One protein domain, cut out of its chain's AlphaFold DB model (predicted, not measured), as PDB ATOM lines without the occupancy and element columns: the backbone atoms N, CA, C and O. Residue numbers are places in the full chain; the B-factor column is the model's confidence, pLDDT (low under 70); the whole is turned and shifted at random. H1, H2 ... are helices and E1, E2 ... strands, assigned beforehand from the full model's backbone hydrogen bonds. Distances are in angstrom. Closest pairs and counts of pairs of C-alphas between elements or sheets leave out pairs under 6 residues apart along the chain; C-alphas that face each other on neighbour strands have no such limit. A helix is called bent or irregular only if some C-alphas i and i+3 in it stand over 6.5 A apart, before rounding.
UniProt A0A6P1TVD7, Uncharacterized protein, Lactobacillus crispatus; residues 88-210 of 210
ATOM      1  N   LEU A  88     243.931 242.369 339.463       86.12
ATOM      2  CA  LEU A  88     245.188 242.921 338.957       86.12
ATOM      3  C   LEU A  88     245.836 243.857 339.979       86.12
ATOM      4  O   LEU A  88     245.168 244.429 340.842       86.12
ATOM      5  N   ILE A  89     247.142 244.080 339.835       87.25
ATOM      6  CA  ILE A  89     247.894 245.079 340.596       87.25
ATOM      7  C   ILE A  89     248.335 246.205 339.677       87.25
ATOM      8  O   ILE A  89     248.806 245.974 338.565       87.25
ATOM      9  N   VAL A  90     248.244 247.425 340.195       89.12
ATOM     10  CA  VAL A  90     248.770 248.633 339.577       89.12
ATOM     11  C   VAL A  90     249.974 249.130 340.366       89.12
ATOM     12  O   VAL A  90     249.868 249.444 341.554       89.12
ATOM     13  N   ASN A  91     251.118 249.258 339.699       88.50
ATOM     14  CA  ASN A  91     252.272 249.933 340.278       88.50
ATOM     15  C   ASN A  91     251.995 251.450 340.341       88.50
ATOM     16  O   ASN A  91     251.756 252.066 339.301       88.50
ATOM     17  N   PRO A  92     252.026 252.088 341.525       88.12
ATOM     18  CA  PRO A  92     251.673 253.497 341.649       88.12
ATOM     19  C   PRO A  92     252.706 254.469 341.065       88.12
ATOM     20  O   PRO A  92     252.341 255.597 340.738       88.12
ATOM     21  N   GLU A  93     253.967 254.053 340.921       87.12
ATOM     22  CA  GLU A  93     255.037 254.874 340.344       87.12
ATOM     23  C   GLU A  93     255.003 254.830 338.818       87.12
ATOM     24  O   GLU A  93     255.046 255.867 338.159       87.12
ATOM     25  N   THR A  94     254.896 253.627 338.248       87.75
ATOM     26  CA  THR A  94     254.956 253.426 336.792       87.75
ATOM     27  C   THR A  94     253.587 253.416 336.118       87.75
ATOM     28  O   THR A  94     253.521 253.513 334.895       87.75
ATOM     29  N   LYS A  95     252.496 253.325 336.895       92.56
ATOM     30  CA  LYS A  95     251.100 253.172 336.430       92.56
ATOM     31  C   LYS A  95     250.837 251.884 335.648       92.56
ATOM     32  O   LYS A  95     249.819 251.768 334.970       92.56
ATOM     33  N   GLU A  96     251.750 250.926 335.736       88.94
ATOM     34  CA  GLU A  96     251.673 249.664 335.011       88.94
ATOM     35  C   GLU A  96     250.703 248.712 335.705       88.94
ATOM     36  O   GLU A  96     250.783 248.511 336.918       88.94
ATOM     37  N   VAL A  97     249.810 248.118 334.918       86.94
ATOM     38  CA  VAL A  97     248.893 247.060 335.336       86.94
ATOM     39  C   VAL A  97     249.516 245.706 335.004       86.94
ATOM     40  O   VAL A  97     249.929 245.473 333.864       86.94
ATOM     41  N   ALA A  98     249.551 244.812 335.988       73.50
ATOM     42  CA  ALA A  98     250.016 243.441 335.832       73.50
ATOM     43  C   ALA A  98     249.224 242.478 336.725       73.50
ATOM     44  O   ALA A  98     248.663 242.868 337.750       73.50
ATOM     45  N   TYR A  99     249.221 241.194 336.365       70.81
ATOM     46  CA  TYR A  99     248.755 240.144 337.268       70.81
ATOM     47  C   TYR A  99     249.666 240.006 338.488       70.81
ATOM     48  O   TYR A  99     250.895 240.077 338.395       70.81
ATOM     49  N   GLN A 100     249.054 239.701 339.630       55.75
ATOM     50  CA  GLN A 100     249.740 239.294 340.850       55.75
ATOM     51  C   GLN A 100     250.245 237.848 340.703       55.75
ATOM     52  O   GLN A 100     249.739 236.928 341.334       55.75
ATOM     53  N   SER A 101     251.237 237.611 339.844       46.94
ATOM     54  CA  SER A 101     252.002 236.365 339.884       46.94
ATOM     55  C   SER A 101     253.496 236.683 339.987       46.94
ATOM     56  O   SER A 101     254.043 237.399 339.143       46.94
ATOM     57  N   PRO A 102     254.187 236.164 341.022       41.75
ATOM     58  CA  PRO A 102     255.603 236.436 341.239       41.75
ATOM     59  C   PRO A 102     256.472 235.957 340.070       41.75
ATOM     60  O   PRO A 102     257.570 236.462 339.899       41.75
ATOM     61  N   PHE A 103     255.984 235.052 339.217       40.69
ATOM     62  CA  PHE A 103     256.728 234.536 338.064       40.69
ATOM     63  C   PHE A 103     256.697 235.454 336.834       40.69
ATOM     64  O   PHE A 103     257.550 235.330 335.956       40.69
ATOM     65  N   VAL A 104     255.757 236.401 336.767       48.09
ATOM     66  CA  VAL A 104     255.573 237.265 335.589       48.09
ATOM     67  C   VAL A 104     256.560 238.439 335.582       48.09
ATOM     68  O   VAL A 104     256.917 238.947 334.522       48.09
ATOM     69  N   MET A 105     257.083 238.821 336.755       43.19
ATOM     70  CA  MET A 105     258.025 239.939 336.912       43.19
ATOM     71  C   MET A 105     259.492 239.606 336.589       43.19
ATOM     72  O   MET A 105     260.258 240.527 336.305       43.19
ATOM     73  N   PHE A 106     259.911 238.332 336.615       36.78
ATOM     74  CA  PHE A 106     261.340 237.963 336.534       36.78
ATOM     75  C   PHE A 106     261.815 237.452 335.164       36.78
ATOM     76  O   PHE A 106     263.010 237.235 334.983       36.78
ATOM     77  N   ALA A 107     260.928 237.296 334.176       41.88
ATOM     78  CA  ALA A 107     261.274 236.721 332.866       41.88
ATOM     79  C   ALA A 107     261.395 237.753 331.723       41.88
ATOM     80  O   ALA A 107     261.454 237.380 330.545       41.88
ATOM     81  N   SER A 108     261.396 239.051 332.041       48.84
ATOM     82  CA  SER A 108     261.285 240.119 331.047       48.84
ATOM     83  C   SER A 108     262.607 240.828 330.757       48.84
ATOM     84  O   SER A 108     263.210 241.396 331.665       48.84
ATOM     85  N   GLY A 109     262.987 240.941 329.479       51.50
ATOM     86  CA  GLY A 109     264.010 241.903 329.034       51.50
ATOM     87  C   GLY A 109     263.603 243.378 329.218       51.50
ATOM     88  O   GLY A 109     264.411 244.271 328.983       51.50
ATOM     89  N   VAL A 110     262.357 243.633 329.641       56.03
ATOM     90  CA  VAL A 110     261.763 244.946 329.925       56.03
ATOM     91  C   VAL A 110     261.126 244.890 331.321       56.03
ATOM     92  O   VAL A 110     260.046 244.329 331.464       56.03
ATOM     93  N   ARG A 111     261.799 245.424 332.355       57.34
ATOM     94  CA  ARG A 111     261.440 245.266 333.790       57.34
ATOM     95  C   ARG A 111     259.935 245.440 334.053       57.34
ATOM     96  O   ARG A 111     259.428 246.519 333.803       57.34
ATOM     97  N   GLY A 112     259.229 244.437 334.572       60.38
ATOM     98  CA  GLY A 112     257.800 244.562 334.924       60.38
ATOM     99  C   GLY A 112     256.813 244.415 333.756       60.38
ATOM    100  O   GLY A 112     255.609 244.517 333.963       60.38
ATOM    101  N   ALA A 113     257.290 244.150 332.534       67.69
ATOM    102  CA  ALA A 113     256.430 243.774 331.413       67.69
ATOM    103  C   ALA A 113     256.229 242.255 331.355       67.69
ATOM    104  O   ALA A 113     257.168 241.487 331.550       67.69
ATOM    105  N   THR A 114     255.030 241.809 330.992       77.88
ATOM    106  CA  THR A 114     254.752 240.379 330.829       77.88
ATOM    107  C   THR A 114     255.159 239.899 329.445       77.88
ATOM    108  O   THR A 114     254.816 240.522 328.447       77.88
ATOM    109  N   ARG A 115     255.870 238.776 329.352       84.00
ATOM    110  CA  ARG A 115     256.266 238.182 328.070       84.00
ATOM    111  C   ARG A 115     255.111 237.391 327.449       84.00
ATOM    112  O   ARG A 115     254.660 236.431 328.060       84.00
ATOM    113  N   ILE A 116     254.714 237.728 326.220       85.44
ATOM    114  CA  ILE A 116     253.742 236.940 325.429       85.44
ATOM    115  C   ILE A 116     254.419 236.091 324.342       85.44
ATOM    116  O   ILE A 116     253.898 235.065 323.928       85.44
ATOM    117  N   HIS A 117     255.617 236.485 323.904       86.69
ATOM    118  CA  HIS A 117     256.457 235.722 322.978       86.69
ATOM    119  C   HIS A 117     257.934 236.068 323.213       86.69
ATOM    120  O   HIS A 117     258.263 237.033 323.902       86.69
ATOM    121  N   SER A 118     258.873 235.286 322.668       86.38
ATOM    122  CA  SER A 118     260.291 235.663 322.695       86.38
ATOM    123  C   SER A 118     260.516 237.058 322.121       86.38
ATOM    124  O   SER A 118     260.204 237.339 320.966       86.38
ATOM    125  N   GLY A 119     261.024 237.948 322.969       87.62
ATOM    126  CA  GLY A 119     261.262 239.337 322.629       87.62
ATOM    127  C   GLY A 119     260.012 240.202 322.436       87.62
ATOM    128  O   GLY A 119     260.184 241.330 321.982       87.62
ATOM    129  N   CYS A 120     258.811 239.713 322.776       89.31
ATOM    130  CA  CYS A 120     257.560 240.473 322.772       89.31
ATOM    131  C   CYS A 120     256.968 240.527 324.188       89.31
ATOM    132  O   CYS A 120     256.645 239.485 324.772       89.31
ATOM    133  N   TYR A 121     256.839 241.733 324.735       89.00
ATOM    134  CA  TYR A 121     256.389 241.976 326.105       89.00
ATOM    135  C   TYR A 121     255.241 242.976 326.141       89.00
ATOM    136  O   TYR A 121     255.115 243.802 325.249       89.00
ATOM    137  N   VAL A 122     254.423 242.935 327.184       88.81
ATOM    138  CA  VAL A 122     253.184 243.708 327.285       88.81
ATOM    139  C   VAL A 122     253.079 244.368 328.650       88.81
ATOM    140  O   VAL A 122     253.450 243.777 329.667       88.81
ATOM    141  N   ARG A 123     252.544 245.589 328.668       88.25
ATOM    142  CA  ARG A 123     252.106 246.292 329.877       88.25
ATOM    143  C   ARG A 123     250.714 246.874 329.670       88.25
ATOM    144  O   ARG A 123     250.437 247.414 328.599       88.25
ATOM    145  N   GLY A 124     249.871 246.776 330.693       90.12
ATOM    146  CA  GLY A 124     248.590 247.474 330.738       90.12
ATOM    147  C   GLY A 124     248.727 248.844 331.398       90.12
ATOM    148  O   GLY A 124     249.570 249.038 332.272       90.12
ATOM    149  N   PHE A 125     247.878 249.779 330.996       93.56
ATOM    150  CA  PHE A 125     247.746 251.124 331.552       93.56
ATOM    151  C   PHE A 125     246.265 251.504 331.601       93.56
ATOM    152  O   PHE A 125     245.422 250.823 331.023       93.56
ATOM    153  N   TRP A 126     245.932 252.630 332.240       94.88
ATOM    154  CA  TRP A 126     244.549 253.123 332.248       94.88
ATOM    155  C   TRP A 126     244.009 253.405 330.842       94.88
ATOM    156  O   TRP A 126     242.823 253.235 330.593       94.88
ATOM    157  N   TRP A 127     244.872 253.827 329.919       93.19
ATOM    158  CA  TRP A 127     244.482 254.176 328.556       93.19
ATOM    159  C   TRP A 127     244.460 252.980 327.598       93.19
ATOM    160  O   TRP A 127     243.913 253.123 326.510       93.19
ATOM    161  N   GLY A 128     245.027 251.825 327.968       92.62
ATOM    162  CA  GLY A 128     245.105 250.653 327.095       92.62
ATOM    163  C   GLY A 128     246.356 249.810 327.325       92.62
ATOM    164  O   GLY A 128     246.696 249.491 328.466       92.62
ATOM    165  N   VAL A 129     247.045 249.433 326.249       91.81
ATOM    166  CA  VAL A 129     248.202 248.530 326.305       91.81
ATOM    167  C   VAL A 129     249.399 249.057 325.531       91.81
ATOM    168  O   VAL A 129     249.266 249.685 324.480       91.81
ATOM    169  N   ARG A 130     250.584 248.709 326.025       92.56
ATOM    170  CA  ARG A 130     251.856 248.890 325.329       92.56
ATOM    171  C   ARG A 130     252.498 247.540 325.067       92.56
ATOM    172  O   ARG A 130     252.695 246.759 325.999       92.56
ATOM    173  N   ILE A 131     252.871 247.294 323.818       92.19
ATOM    174  CA  ILE A 131     253.561 246.081 323.380       92.19
ATOM    175  C   ILE A 131     254.995 246.439 323.007       92.19
ATOM    176  O   ILE A 131     255.228 247.194 322.072       92.19
ATOM    177  N   TYR A 132     255.960 245.892 323.732       92.62
ATOM    178  CA  TYR A 132     257.387 246.066 323.511       92.62
ATOM    179  C   TYR A 132     257.946 244.930 322.666       92.62
ATOM    180  O   TYR A 132     257.858 243.759 323.033       92.62
ATOM    181  N   PHE A 133     258.635 245.287 321.596       93.06
ATOM    182  CA  PHE A 133     259.425 244.397 320.768       93.06
ATOM    183  C   PHE A 133     260.898 244.675 321.040       93.06
ATOM    184  O   PHE A 133     261.342 245.812 320.963       93.06
ATOM    185  N   THR A 134     261.661 243.643 321.385       91.88
ATOM    186  CA  THR A 134     263.108 243.744 321.676       91.88
ATOM    187  C   THR A 134     263.977 243.088 320.603       91.88
ATOM    188  O   THR A 134     265.205 243.170 320.658       91.88
ATOM    189  N   SER A 135     263.355 242.445 319.610       90.69
ATOM    190  CA  SER A 135     264.031 241.813 318.478       90.69
ATOM    191  C   SER A 135     263.206 241.938 317.193       90.69
ATOM    192  O   SER A 135     261.975 241.957 317.233       90.69
ATOM    193  N   ASN A 136     263.879 241.915 316.037       91.31
ATOM    194  CA  ASN A 136     263.214 241.852 314.728       91.31
ATOM    195  C   ASN A 136     262.370 240.575 314.569       91.31
ATOM    196  O   ASN A 136     261.336 240.587 313.904       91.31
ATOM    197  N   ALA A 137     262.791 239.476 315.205       91.44
ATOM    198  CA  ALA A 137     262.043 238.225 315.217       91.44
ATOM    199  C   ALA A 137     260.682 238.382 315.914       91.44
ATOM    200  O   ALA A 137     259.680 237.892 315.401       91.44
ATOM    201  N   ALA A 138     260.624 239.123 317.026       92.25
ATOM    202  CA  ALA A 138     259.373 239.410 317.725       92.25
ATOM    203  C   ALA A 138     258.403 240.229 316.862       92.25
ATOM    204  O   ALA A 138     257.211 239.932 316.830       92.25
ATOM    205  N   VAL A 139     258.920 241.217 316.123       93.50
ATOM    206  CA  VAL A 139     258.119 242.011 315.181       93.50
ATOM    207  C   VAL A 139     257.561 241.136 314.060       93.50
ATOM    208  O   VAL A 139     256.381 241.224 313.738       93.50
ATOM    209  N   ASN A 140     258.387 240.269 313.471       92.62
ATOM    210  CA  ASN A 140     257.945 239.382 312.396       92.62
ATOM    211  C   ASN A 140     256.918 238.351 312.870       92.62
ATOM    212  O   ASN A 140     255.939 238.128 312.164       92.62
ATOM    213  N   TRP A 141     257.103 237.778 314.063       93.06
ATOM    214  CA  TRP A 141     256.109 236.903 314.684       93.06
ATOM    215  C   TRP A 141     254.772 237.629 314.852       93.06
ATOM    216  O   TRP A 141     253.763 237.181 314.315       93.06
ATOM    217  N   PHE A 142     254.775 238.801 315.493       93.12
ATOM    218  CA  PHE A 142     253.550 239.563 315.740       93.12
ATOM    219  C   PHE A 142     252.823 239.910 314.438       93.12
ATOM    220  O   PHE A 142     251.615 239.742 314.326       93.12
ATOM    221  N   ARG A 143     253.564 240.330 313.407       92.56
ATOM    222  CA  ARG A 143     253.008 240.605 312.075       92.56
ATOM    223  C   ARG A 143     252.428 239.365 311.395       92.56
ATOM    224  O   ARG A 143     251.442 239.494 310.677       92.56
ATOM    225  N   SER A 144     253.043 238.200 311.592       90.38
ATOM    226  CA  SER A 144     252.531 236.933 311.066       90.38
ATOM    227  C   SER A 144     251.191 236.585 311.713       90.38
ATOM    228  O   SER A 144     250.254 236.228 311.008       90.38
ATOM    229  N   GLU A 145     251.068 236.767 313.028       89.81
ATOM    230  CA  GLU A 145     249.803 236.571 313.746       89.81
ATOM    231  C   GLU A 145     248.732 237.568 313.278       89.81
ATOM    232  O   GLU A 145     247.603 237.174 312.989       89.81
ATOM    233  N   LEU A 146     249.095 238.843 313.089       89.06
ATOM    234  CA  LEU A 146     248.173 239.846 312.544       89.06
ATOM    235  C   LEU A 146     247.652 239.489 311.146       89.06
ATOM    236  O   LEU A 146     246.601 239.980 310.764       89.06
ATOM    237  N   SER A 147     248.329 238.642 310.367       84.94
ATOM    238  CA  SER A 147     247.868 238.317 309.009       84.94
ATOM    239  C   SER A 147     246.571 237.492 308.968       84.94
ATOM    240  O   SER A 147     246.003 237.294 307.895       84.94
ATOM    241  N   THR A 148     246.078 237.023 310.122       83.88
ATOM    242  CA  THR A 148     244.843 236.238 310.230       83.88
ATOM    243  C   THR A 148     243.959 236.735 311.374       83.88
ATOM    244  O   THR A 148     244.448 237.147 312.424       83.88
ATOM    245  N   ALA A 149     242.635 236.634 311.220       82.75
ATOM    246  CA  ALA A 149     241.695 236.957 312.299       82.75
ATOM    247  C   ALA A 149     241.913 236.078 313.551       82.75
ATOM    248  O   ALA A 149     241.798 236.549 314.685       82.75
ATOM    249  N   SER A 150     242.289 234.808 313.350       85.12
ATOM    250  CA  SER A 150     242.659 233.893 314.434       85.12
ATOM    251  C   SER A 150     243.895 234.367 315.194       85.12
ATOM    252  O   SER A 150     243.887 234.333 316.419       85.12
ATOM    253  N   GLY A 151     244.929 234.858 314.507       85.50
ATOM    254  CA  GLY A 151     246.148 235.334 315.162       85.50
ATOM    255  C   GLY A 151     245.950 236.656 315.912       85.50
ATOM    256  O   GLY A 151     246.480 236.815 317.012       85.50
ATOM    257  N   VAL A 152     245.094 237.564 315.417       86.19
ATOM    258  CA  VAL A 152     244.651 238.741 316.198       86.19
ATOM    259  C   VAL A 152     243.989 238.298 317.504       86.19
ATOM    260  O   VAL A 152     244.346 238.789 318.574       86.19
ATOM    261  N   THR A 153     243.081 237.323 317.431       87.44
ATOM    262  CA  THR A 153     242.411 236.765 318.616       87.44
ATOM    263  C   THR A 153     243.416 236.125 319.578       87.44
ATOM    264  O   THR A 153     243.326 236.339 320.785       87.44
ATOM    265  N   THR A 154     244.415 235.401 319.061       87.44
ATOM    266  CA  THR A 154     245.505 234.820 319.860       87.44
ATOM    267  C   THR A 154     246.289 235.895 320.612       87.44
ATOM    268  O   THR A 154     246.462 235.783 321.826       87.44
ATOM    269  N   ILE A 155     246.729 236.957 319.926       87.38
ATOM    270  CA  ILE A 155     247.451 238.075 320.551       87.38
ATOM    271  C   ILE A 155     246.597 238.718 321.647       87.38
ATOM    272  O   ILE A 155     247.073 238.900 322.767       87.38
ATOM    273  N   VAL A 156     245.340 239.052 321.340       88.44
ATOM    274  CA  VAL A 156     244.422 239.683 322.299       88.44
ATOM    275  C   VAL A 156     244.198 238.776 323.508       88.44
ATOM    276  O   VAL A 156     244.237 239.259 324.634       88.44
ATOM    277  N   GLY A 157     244.043 237.466 323.305       85.44
ATOM    278  CA  GLY A 157     243.901 236.490 324.386       85.44
ATOM    279  C   GLY A 157     245.131 236.420 325.293       85.44
ATOM    280  O   GLY A 157     244.994 236.454 326.515       85.44
ATOM    281  N   MET A 158     246.339 236.394 324.718       85.75
ATOM    282  CA  MET A 158     247.588 236.439 325.491       85.75
ATOM    283  C   MET A 158     247.716 237.737 326.296       85.75
ATOM    284  O   MET A 158     248.177 237.717 327.434       85.75
ATOM    285  N   VAL A 159     247.294 238.868 325.728       87.69
ATOM    286  CA  VAL A 159     247.285 240.167 326.415       87.69
ATOM    287  C   VAL A 159     246.236 240.182 327.533       87.69
ATOM    288  O   VAL A 159     246.543 240.582 328.654       87.69
ATOM    289  N   ALA A 160     245.032 239.664 327.288       86.94
ATOM    290  CA  ALA A 160     243.954 239.585 328.277       86.94
ATOM    291  C   ALA A 160     244.344 238.764 329.510       86.94
ATOM    292  O   ALA A 160     244.019 239.147 330.634       86.94
ATOM    293  N   GLN A 161     245.109 237.687 329.323       81.31
ATOM    294  CA  GLN A 161     245.635 236.877 330.425       81.31
ATOM    295  C   GLN A 161     246.579 237.643 331.358       81.31
ATOM    296  O   GLN A 161     246.833 237.171 332.460       81.31
ATOM    297  N   VAL A 162     247.125 238.787 330.933       77.69
ATOM    298  CA  VAL A 162     248.190 239.490 331.668       77.69
ATOM    299  C   VAL A 162     247.812 240.922 332.046       77.69
ATOM    300  O   VAL A 162     248.338 241.453 333.024       77.69
ATOM    301  N   THR A 163     246.875 241.531 331.318       82.19
ATOM    302  CA  THR A 163     246.345 242.873 331.594       82.19
ATOM    303  C   THR A 163     244.875 242.877 331.995       82.19
ATOM    304  O   THR A 163     244.368 243.936 332.329       82.19
ATOM    305  N   GLY A 164     244.173 241.747 331.920       82.19
ATOM    306  CA  GLY A 164     242.717 241.686 332.051       82.19
ATOM    307  C   GLY A 164     241.979 241.963 330.738       82.19
ATOM    308  O   GLY A 164     242.510 242.597 329.818       82.19
ATOM    309  N   HIS A 165     240.742 241.472 330.646       83.44
ATOM    310  CA  HIS A 165     239.997 241.398 329.380       83.44
ATOM    311  C   HIS A 165     239.579 242.770 328.843       83.44
ATOM    312  O   HIS A 165     239.703 243.012 327.646       83.44
ATOM    313  N   GLU A 166     239.133 243.690 329.701       85.12
ATOM    314  CA  GLU A 166     238.693 245.022 329.245       85.12
ATOM    315  C   GLU A 166     239.871 245.870 328.748       85.12
ATOM    316  O   GLU A 166     239.747 246.594 327.764       85.12
ATOM    317  N   ILE A 167     241.033 245.758 329.405       85.25
ATOM    318  CA  ILE A 167     242.252 246.459 328.984       85.25
ATOM    319  C   ILE A 167     242.751 245.871 327.657       85.25
ATOM    320  O   ILE A 167     243.101 246.613 326.747       85.25
ATOM    321  N   ALA A 168     242.711 244.544 327.493       85.44
ATOM    322  CA  ALA A 168     243.009 243.903 326.210       85.44
ATOM    323  C   ALA A 168     241.983 244.242 325.112       85.44
ATOM    324  O   ALA A 168     242.323 244.229 323.929       85.44
ATOM    325  N   GLY A 169     240.752 244.597 325.487       84.81
ATOM    326  CA  GLY A 169     239.714 245.068 324.571       84.81
ATOM    327  C   GLY A 169     240.162 246.271 323.740       84.81
ATOM    328  O   GLY A 169     239.928 246.293 322.535       84.81
ATOM    329  N   THR A 170     240.935 247.201 324.319       84.62
ATOM    330  CA  THR A 170     241.456 248.361 323.569       84.62
ATOM    331  C   THR A 170     242.418 247.951 322.453       84.62
ATOM    332  O   THR A 170     242.534 248.645 321.444       84.62
ATOM    333  N   LEU A 171     243.126 246.827 322.620       86.44
ATOM    334  CA  LEU A 171     243.963 246.245 321.573       86.44
ATOM    335  C   LEU A 171     243.116 245.560 320.501       86.44
ATOM    336  O   LEU A 171     243.418 245.701 319.321       86.44
ATOM    337  N   SER A 172     242.069 244.837 320.907       85.00
ATOM    338  CA  SER A 172     241.127 244.201 319.980       85.00
ATOM    339  C   SER A 172     240.486 245.226 319.050       85.00
ATOM    340  O   SER A 172     240.493 245.033 317.837       85.00
ATOM    341  N   ASP A 173     240.006 246.340 319.603       83.69
ATOM    342  CA  ASP A 173     239.393 247.424 318.833       83.69
ATOM    343  C   ASP A 173     240.394 248.038 317.844       83.69
ATOM    344  O   ASP A 173     240.091 248.236 316.664       83.69
ATOM    345  N   ALA A 174     241.622 248.288 318.305       84.44
ATOM    346  CA  ALA A 174     242.668 248.905 317.499       84.44
ATOM    347  C   ALA A 174     243.164 247.999 316.365       84.44
ATOM    348  O   ALA A 174     243.342 248.451 315.232       84.44
ATOM    349  N   LEU A 175     243.390 246.715 316.656       84.56
ATOM    350  CA  LEU A 175     243.831 245.753 315.654       84.56
ATOM    351  C   LEU A 175     242.693 245.421 314.694       84.56
ATOM    352  O   LEU A 175     242.912 245.504 313.495       84.56
ATOM    353  N   GLY A 176     241.480 245.150 315.182       78.12
ATOM    354  CA  GLY A 176     240.328 244.813 314.341       78.12
ATOM    355  C   GLY A 176     239.972 245.896 313.317       78.12
ATOM    356  O   GLY A 176     239.599 245.574 312.191       78.12
ATOM    357  N   ALA A 177     240.147 247.174 313.665       74.31
ATOM    358  CA  ALA A 177     239.906 248.284 312.744       74.31
ATOM    359  C   ALA A 177     241.029 248.486 311.706       74.31
ATOM    360  O   ALA A 177     240.782 249.048 310.636       74.31
ATOM    361  N   TYR A 178     242.264 248.054 311.999       69.69
ATOM    362  CA  TYR A 178     243.450 248.458 311.237       69.69
ATOM    363  C   TYR A 178     244.478 247.344 311.018       69.69
ATOM    364  O   TYR A 178     245.659 247.659 310.878       69.69
ATOM    365  N   THR A 179     244.094 246.066 310.973       75.44
ATOM    366  CA  THR A 179     245.037 244.932 310.975       75.44
ATOM    367  C   THR A 179     246.149 245.054 309.923       75.44
ATOM    368  O   THR A 179     247.333 245.117 310.269       75.44
ATOM    369  N   ASP A 180     245.784 245.179 308.641       76.75
ATOM    370  CA  ASP A 180     246.749 245.237 307.531       76.75
ATOM    371  C   ASP A 180     247.592 246.517 307.564       76.75
ATOM    372  O   ASP A 180     248.809 246.498 307.350       76.75
ATOM    373  N   SER A 181     246.956 247.648 307.884       85.12
ATOM    374  CA  SER A 181     247.634 248.940 308.022       85.12
ATOM    375  C   SER A 181     248.644 248.911 309.173       85.12
ATOM    376  O   SER A 181     249.788 249.336 309.014       85.12
ATOM    377  N   THR A 182     248.265 248.337 310.314       86.62
ATOM    378  CA  THR A 182     249.107 248.193 311.506       86.62
ATOM    379  C   THR A 182     250.295 247.289 311.224       86.62
ATOM    380  O   THR A 182     251.426 247.678 311.511       86.62
ATOM    381  N   SER A 183     250.074 246.131 310.592       88.94
ATOM    382  CA  SER A 183     251.150 245.202 310.231       88.94
ATOM    383  C   SER A 183     252.179 245.849 309.294       88.94
ATOM    384  O   SER A 183     253.390 245.716 309.506       88.94
ATOM    385  N   ASN A 184     251.719 246.609 308.294       89.56
ATOM    386  CA  ASN A 184     252.592 247.318 307.360       89.56
ATOM    387  C   ASN A 184     253.331 248.494 308.016       89.56
ATOM    388  O   ASN A 184     254.540 248.641 307.827       89.56
ATOM    389  N   ARG A 185     252.642 249.306 308.827       91.25
ATOM    390  CA  ARG A 185     253.257 250.423 309.564       91.25
ATOM    391  C   ARG A 185     254.304 249.931 310.561       91.25
ATOM    392  O   ARG A 185     255.394 250.494 310.599       91.25
ATOM    393  N   LEU A 186     254.019 248.846 311.284       91.56
ATOM    394  CA  LEU A 186     254.967 248.201 312.191       91.56
ATOM    395  C   LEU A 186     256.202 247.689 311.432       91.56
ATOM    396  O   LEU A 186     257.329 247.902 311.874       91.56
ATOM    397  N   ALA A 187     256.009 247.069 310.260       91.31
ATOM    398  CA  ALA A 187     257.116 246.628 309.406       91.31
ATOM    399  C   ALA A 187     258.015 247.795 308.987       91.31
ATOM    400  O   ALA A 187     259.239 247.705 309.070       91.31
ATOM    401  N   ASN A 188     257.397 248.879 308.519       91.44
ATOM    402  CA  ASN A 188     258.104 250.049 308.018       91.44
ATOM    403  C   ASN A 188     258.852 250.763 309.146       91.44
ATOM    404  O   ASN A 188     260.033 251.058 308.982       91.44
ATOM    405  N   PHE A 189     258.212 250.941 310.305       92.44
ATOM    406  CA  PHE A 189     258.843 251.528 311.486       92.44
ATOM    407  C   PHE A 189     260.018 250.680 311.989       92.44
ATOM    408  O   PHE A 189     261.075 251.215 312.314       92.44
ATOM    409  N   ASN A 190     259.881 249.350 312.009       91.44
ATOM    410  CA  ASN A 190     260.975 248.470 312.411       91.44
ATOM    411  C   ASN A 190     262.157 248.511 311.426       91.44
ATOM    412  O   ASN A 190     263.306 248.433 311.838       91.44
ATOM    413  N   ARG A 191     261.897 248.649 310.118       89.00
ATOM    414  CA  ARG A 191     262.958 248.764 309.098       89.00
ATOM    415  C   ARG A 191     263.668 250.117 309.119       89.00
ATOM    416  O   ARG A 191     264.833 250.180 308.739       89.00
ATOM    417  N   SER A 192     262.986 251.188 309.527       87.00
ATOM    418  CA  SER A 192     263.542 252.546 309.517       87.00
ATOM    419  C   SER A 192     264.479 252.849 310.689       87.00
ATOM    420  O   SER A 192     265.131 253.889 310.681       87.00
ATOM    421  N   HIS A 193     264.578 251.966 311.686       75.75
ATOM    422  CA  HIS A 193     265.429 252.162 312.857       75.75
ATOM    423  C   HIS A 193     266.457 251.035 312.971       75.75
ATOM    424  O   HIS A 193     266.144 249.860 312.815       75.75
ATOM    425  N   ARG A 194     267.713 251.384 313.280       69.12
ATOM    426  CA  ARG A 194     268.796 250.399 313.478       69.12
ATOM    427  C   ARG A 194     268.595 249.520 314.718       69.12
ATOM    428  O   ARG A 194     269.259 248.495 314.852       69.12
ATOM    429  N   HIS A 195     267.718 249.933 315.630       63.69
ATOM    430  CA  HIS A 195     267.463 249.254 316.893       63.69
ATOM    431  C   HIS A 195     266.250 248.336 316.772       63.69
ATOM    432  O   HIS A 195     265.180 248.762 316.358       63.69
ATOM    433  N   SER A 196     266.396 247.092 317.227       73.12
ATOM    434  CA  SER A 196     265.303 246.118 317.309       73.12
ATOM    435  C   SER A 196     264.382 246.333 318.518       73.12
ATOM    436  O   SER A 196     263.625 245.431 318.878       73.12
ATOM    437  N   LYS A 197     264.514 247.485 319.188       89.88
ATOM    438  CA  LYS A 197     263.784 247.863 320.396       89.88
ATOM    439  C   LYS A 197     262.785 248.958 320.063       89.88
ATOM    440  O   LYS A 197     263.133 250.134 319.972       89.88
ATOM    441  N   ILE A 198     261.551 248.538 319.834       93.25
ATOM    442  CA  ILE A 198     260.431 249.413 319.505       93.25
ATOM    443  C   ILE A 198     259.214 249.009 320.323       93.25
ATOM    444  O   ILE A 198     259.064 247.837 320.657       93.25
ATOM    445  N   TYR A 199     258.323 249.937 320.639       93.25
ATOM    446  CA  TYR A 199     257.040 249.599 321.241       93.25
ATOM    447  C   TYR A 199     255.878 250.157 320.429       93.25
ATOM    448  O   TYR A 199     256.032 251.117 319.675       93.25
ATOM    449  N   MET A 200     254.724 249.514 320.580       93.25
ATOM    450  CA  MET A 200     253.448 249.903 319.999       93.25
ATOM    451  C   MET A 200     252.451 250.200 321.115       93.25
ATOM    452  O   MET A 200     252.280 249.365 322.003       93.25
ATOM    453  N   ASP A 201     251.769 251.337 321.032       91.88
ATOM    454  CA  ASP A 201     250.657 251.679 321.925       91.88
ATOM    455  C   ASP A 201     249.313 251.398 321.247       91.88
ATOM    456  O   ASP A 201     249.163 251.604 320.044       91.88
ATOM    457  N   ALA A 202     248.336 250.932 322.023       89.69
ATOM    458  CA  ALA A 202     246.934 250.798 321.632       89.69
ATOM    459  C   ALA A 202     246.043 251.320 322.778       89.69
ATOM    460  O   ALA A 202     246.363 251.057 323.939       89.69
ATOM    461  N   PRO A 203     244.940 252.046 322.507       84.06
ATOM    462  CA  PRO A 203     244.108 251.940 321.304       84.06
ATOM    463  C   PRO A 203     244.577 252.760 320.095       84.06
ATOM    464  O   PRO A 203     244.289 252.392 318.959       84.06
ATOM    465  N   ASN A 204     245.343 253.833 320.295       86.12
ATOM    466  CA  ASN A 204     245.888 254.604 319.176       86.12
ATOM    467  C   ASN A 204     247.192 253.991 318.691       86.12
ATOM    468  O   ASN A 204     248.247 254.289 319.248       86.12
ATOM    469  N   ILE A 205     247.114 253.185 317.628       89.12
ATOM    470  CA  ILE A 205     248.284 252.539 317.022       89.12
ATOM    471  C   ILE A 205     249.353 253.583 316.682       89.12
ATOM    472  O   ILE A 205     249.283 254.277 315.658       89.12
ATOM    473  N   SER A 206     250.364 253.652 317.541       89.50
ATOM    474  CA  SER A 206     251.545 254.503 317.428       89.50
ATOM    475  C   SER A 206     252.788 253.685 317.769       89.50
ATOM    476  O   SER A 206     252.706 252.716 318.521       89.50
ATOM    477  N   PHE A 207     253.922 254.036 317.164       91.69
ATOM    478  CA  PHE A 207     255.168 253.281 317.274       91.69
ATOM    479  C   PHE A 207     256.297 254.191 317.724       91.69
ATOM    480  O   PHE A 207     256.410 255.320 317.247       91.69
ATOM    481  N   HIS A 208     257.140 253.676 318.611       91.56
ATOM    482  CA  HIS A 208     258.188 254.440 319.282       91.56
ATOM    483  C   HIS A 208     259.407 253.554 319.542       91.56
ATOM    484  O   HIS A 208     259.305 252.327 319.511       91.56
ATOM    485  N   THR A 209     260.563 254.153 319.817       90.75
ATOM    486  CA  THR A 209     261.791 253.449 320.227       90.75
ATOM    487  C   THR A 209     261.992 253.526 321.744       90.75
ATOM    488  O   THR A 209     261.416 254.393 322.403       90.75
ATOM    489  N   PHE A 210     262.792 252.612 322.309       86.50
ATOM    490  CA  PHE A 210     263.173 252.609 323.730       86.50
ATOM    491  C   PHE A 210     264.502 251.885 323.994       86.50
ATOM    492  O   PHE A 210     264.942 251.086 323.133       86.50
TER     493      PHE A 210
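What this domain is: This is residues 88 to 210 of the 210 residues of an uncharacterized protein of Lactobacillus crispatus (UniProt A0A6P1TVD7). What is the main picture? One strongly twisted five-strand sheet, E3 to E7, is covered on one face by H1, H2 and the two arms of the sharply bent helix H3, while the small hairpin of E1 and E2 packs at one end, by Gly 124 of E4 and Thr 163 of H2. The arms H3a and H3b turn a corner over the sheet, H3a beside H2 and H3b beside H1. What are its make-up and size? The printed part has 123 residues, with three named helices and seven named strands in the order E1 E2 E3 E4 E5 H1 H2 H3 E6 E7, of the class mixed, helices and strands; the sheet's order is E3 E4 E5 E6 E7, all antiparallel. It is compact and rounded, with a radius of gyration of the C-alphas of 13.3 A and spans of 34 by 29 by 21 A.

Where its parts are: Where do the first strands run? E1 is residues 88 to 90, beginning at C-alpha 88 at (245.188, 242.921, 338.957), and E2 is residues 97 to 99. E3 is residues 114 to 117, while E4, residues 120 to 125, and E5, residues 128 to 133, are each 16.9 A long. Where are the helices? H1 is residues 136 to 146, 15.3 A long, and H2 is residues 149 to 163, 20.7 A long. H3, residues 165 to 192, was assigned as one helix by its hydrogen bonds but is bent, with C-alphas 177 and 180 9.1 A apart; its arms are H3a, residues 165 to 177, 18.0 A, and H3b, residues 180 to 192, 18.4 A. What comes last? E6 is residues 198 to 202, 13.7 A long, and E7, residues 206 to 209, ends at C-alpha 209 at (261.791, 253.449, 320.227).

How they stand to each other: How are the strands paired? E3, E4 and E5 form a meander, each strand the antiparallel neighbour of the one before, with N 114 and O 122 at 2.9 A and N 132 and O 121 at 2.7 A. E5 and E6 have N 131 and O 200 at 2.8 A, and the hairpin E6 and E7 has N 199 and O 208 at 2.8 A. The hairpin E1 and E2 has N 89 and O 98 at 2.9 A; the closest C-alphas of E2 and E4, Val 97 and Gly 124, are 4.6 A apart. How do the helices stand on the sheet? The arrangement is two layers, helices on one face of a sheet: H1, H2, H3a and H3b are on the same face. H2 is over E4 at a height over the sheet of 9.8 A, and H3b, over E6 and E7, runs along the strands at 19 degrees to E6 on the local plane. How do the helices meet? H2 and H3a, a helical hairpin, touch at a shallow tilt of 28 degrees, closest at the C-alphas of Ala 160 and Ala 168, 4.9 A. H1 and H3b touch at a shallow tilt of 9 degrees, opposite ways, closest at the C-alphas of Arg 143 and Ser 183, 5.3 A. The lines of H3a and H3b are about perpendicular, at 90 degrees. Are the helix backbones in order? In H1 and H3b every O i to N i+4 pair is within hydrogen-bond range; in H2 10 of 11 are, and in H3a 7 of 9.

The domain as a whole: How large is it? The two C-alphas farthest apart, those of Glu 93 and Thr 148, are 36.9 A apart. Is there a cut or a long link? The printed part has no cut, and the link from E2 to E3, residues 100 to 113, is long. Where is confidence low? The mean pLDDT of the printed part is 82.6, and residues 100 to 113, 178 and 194 to 195 are under 70.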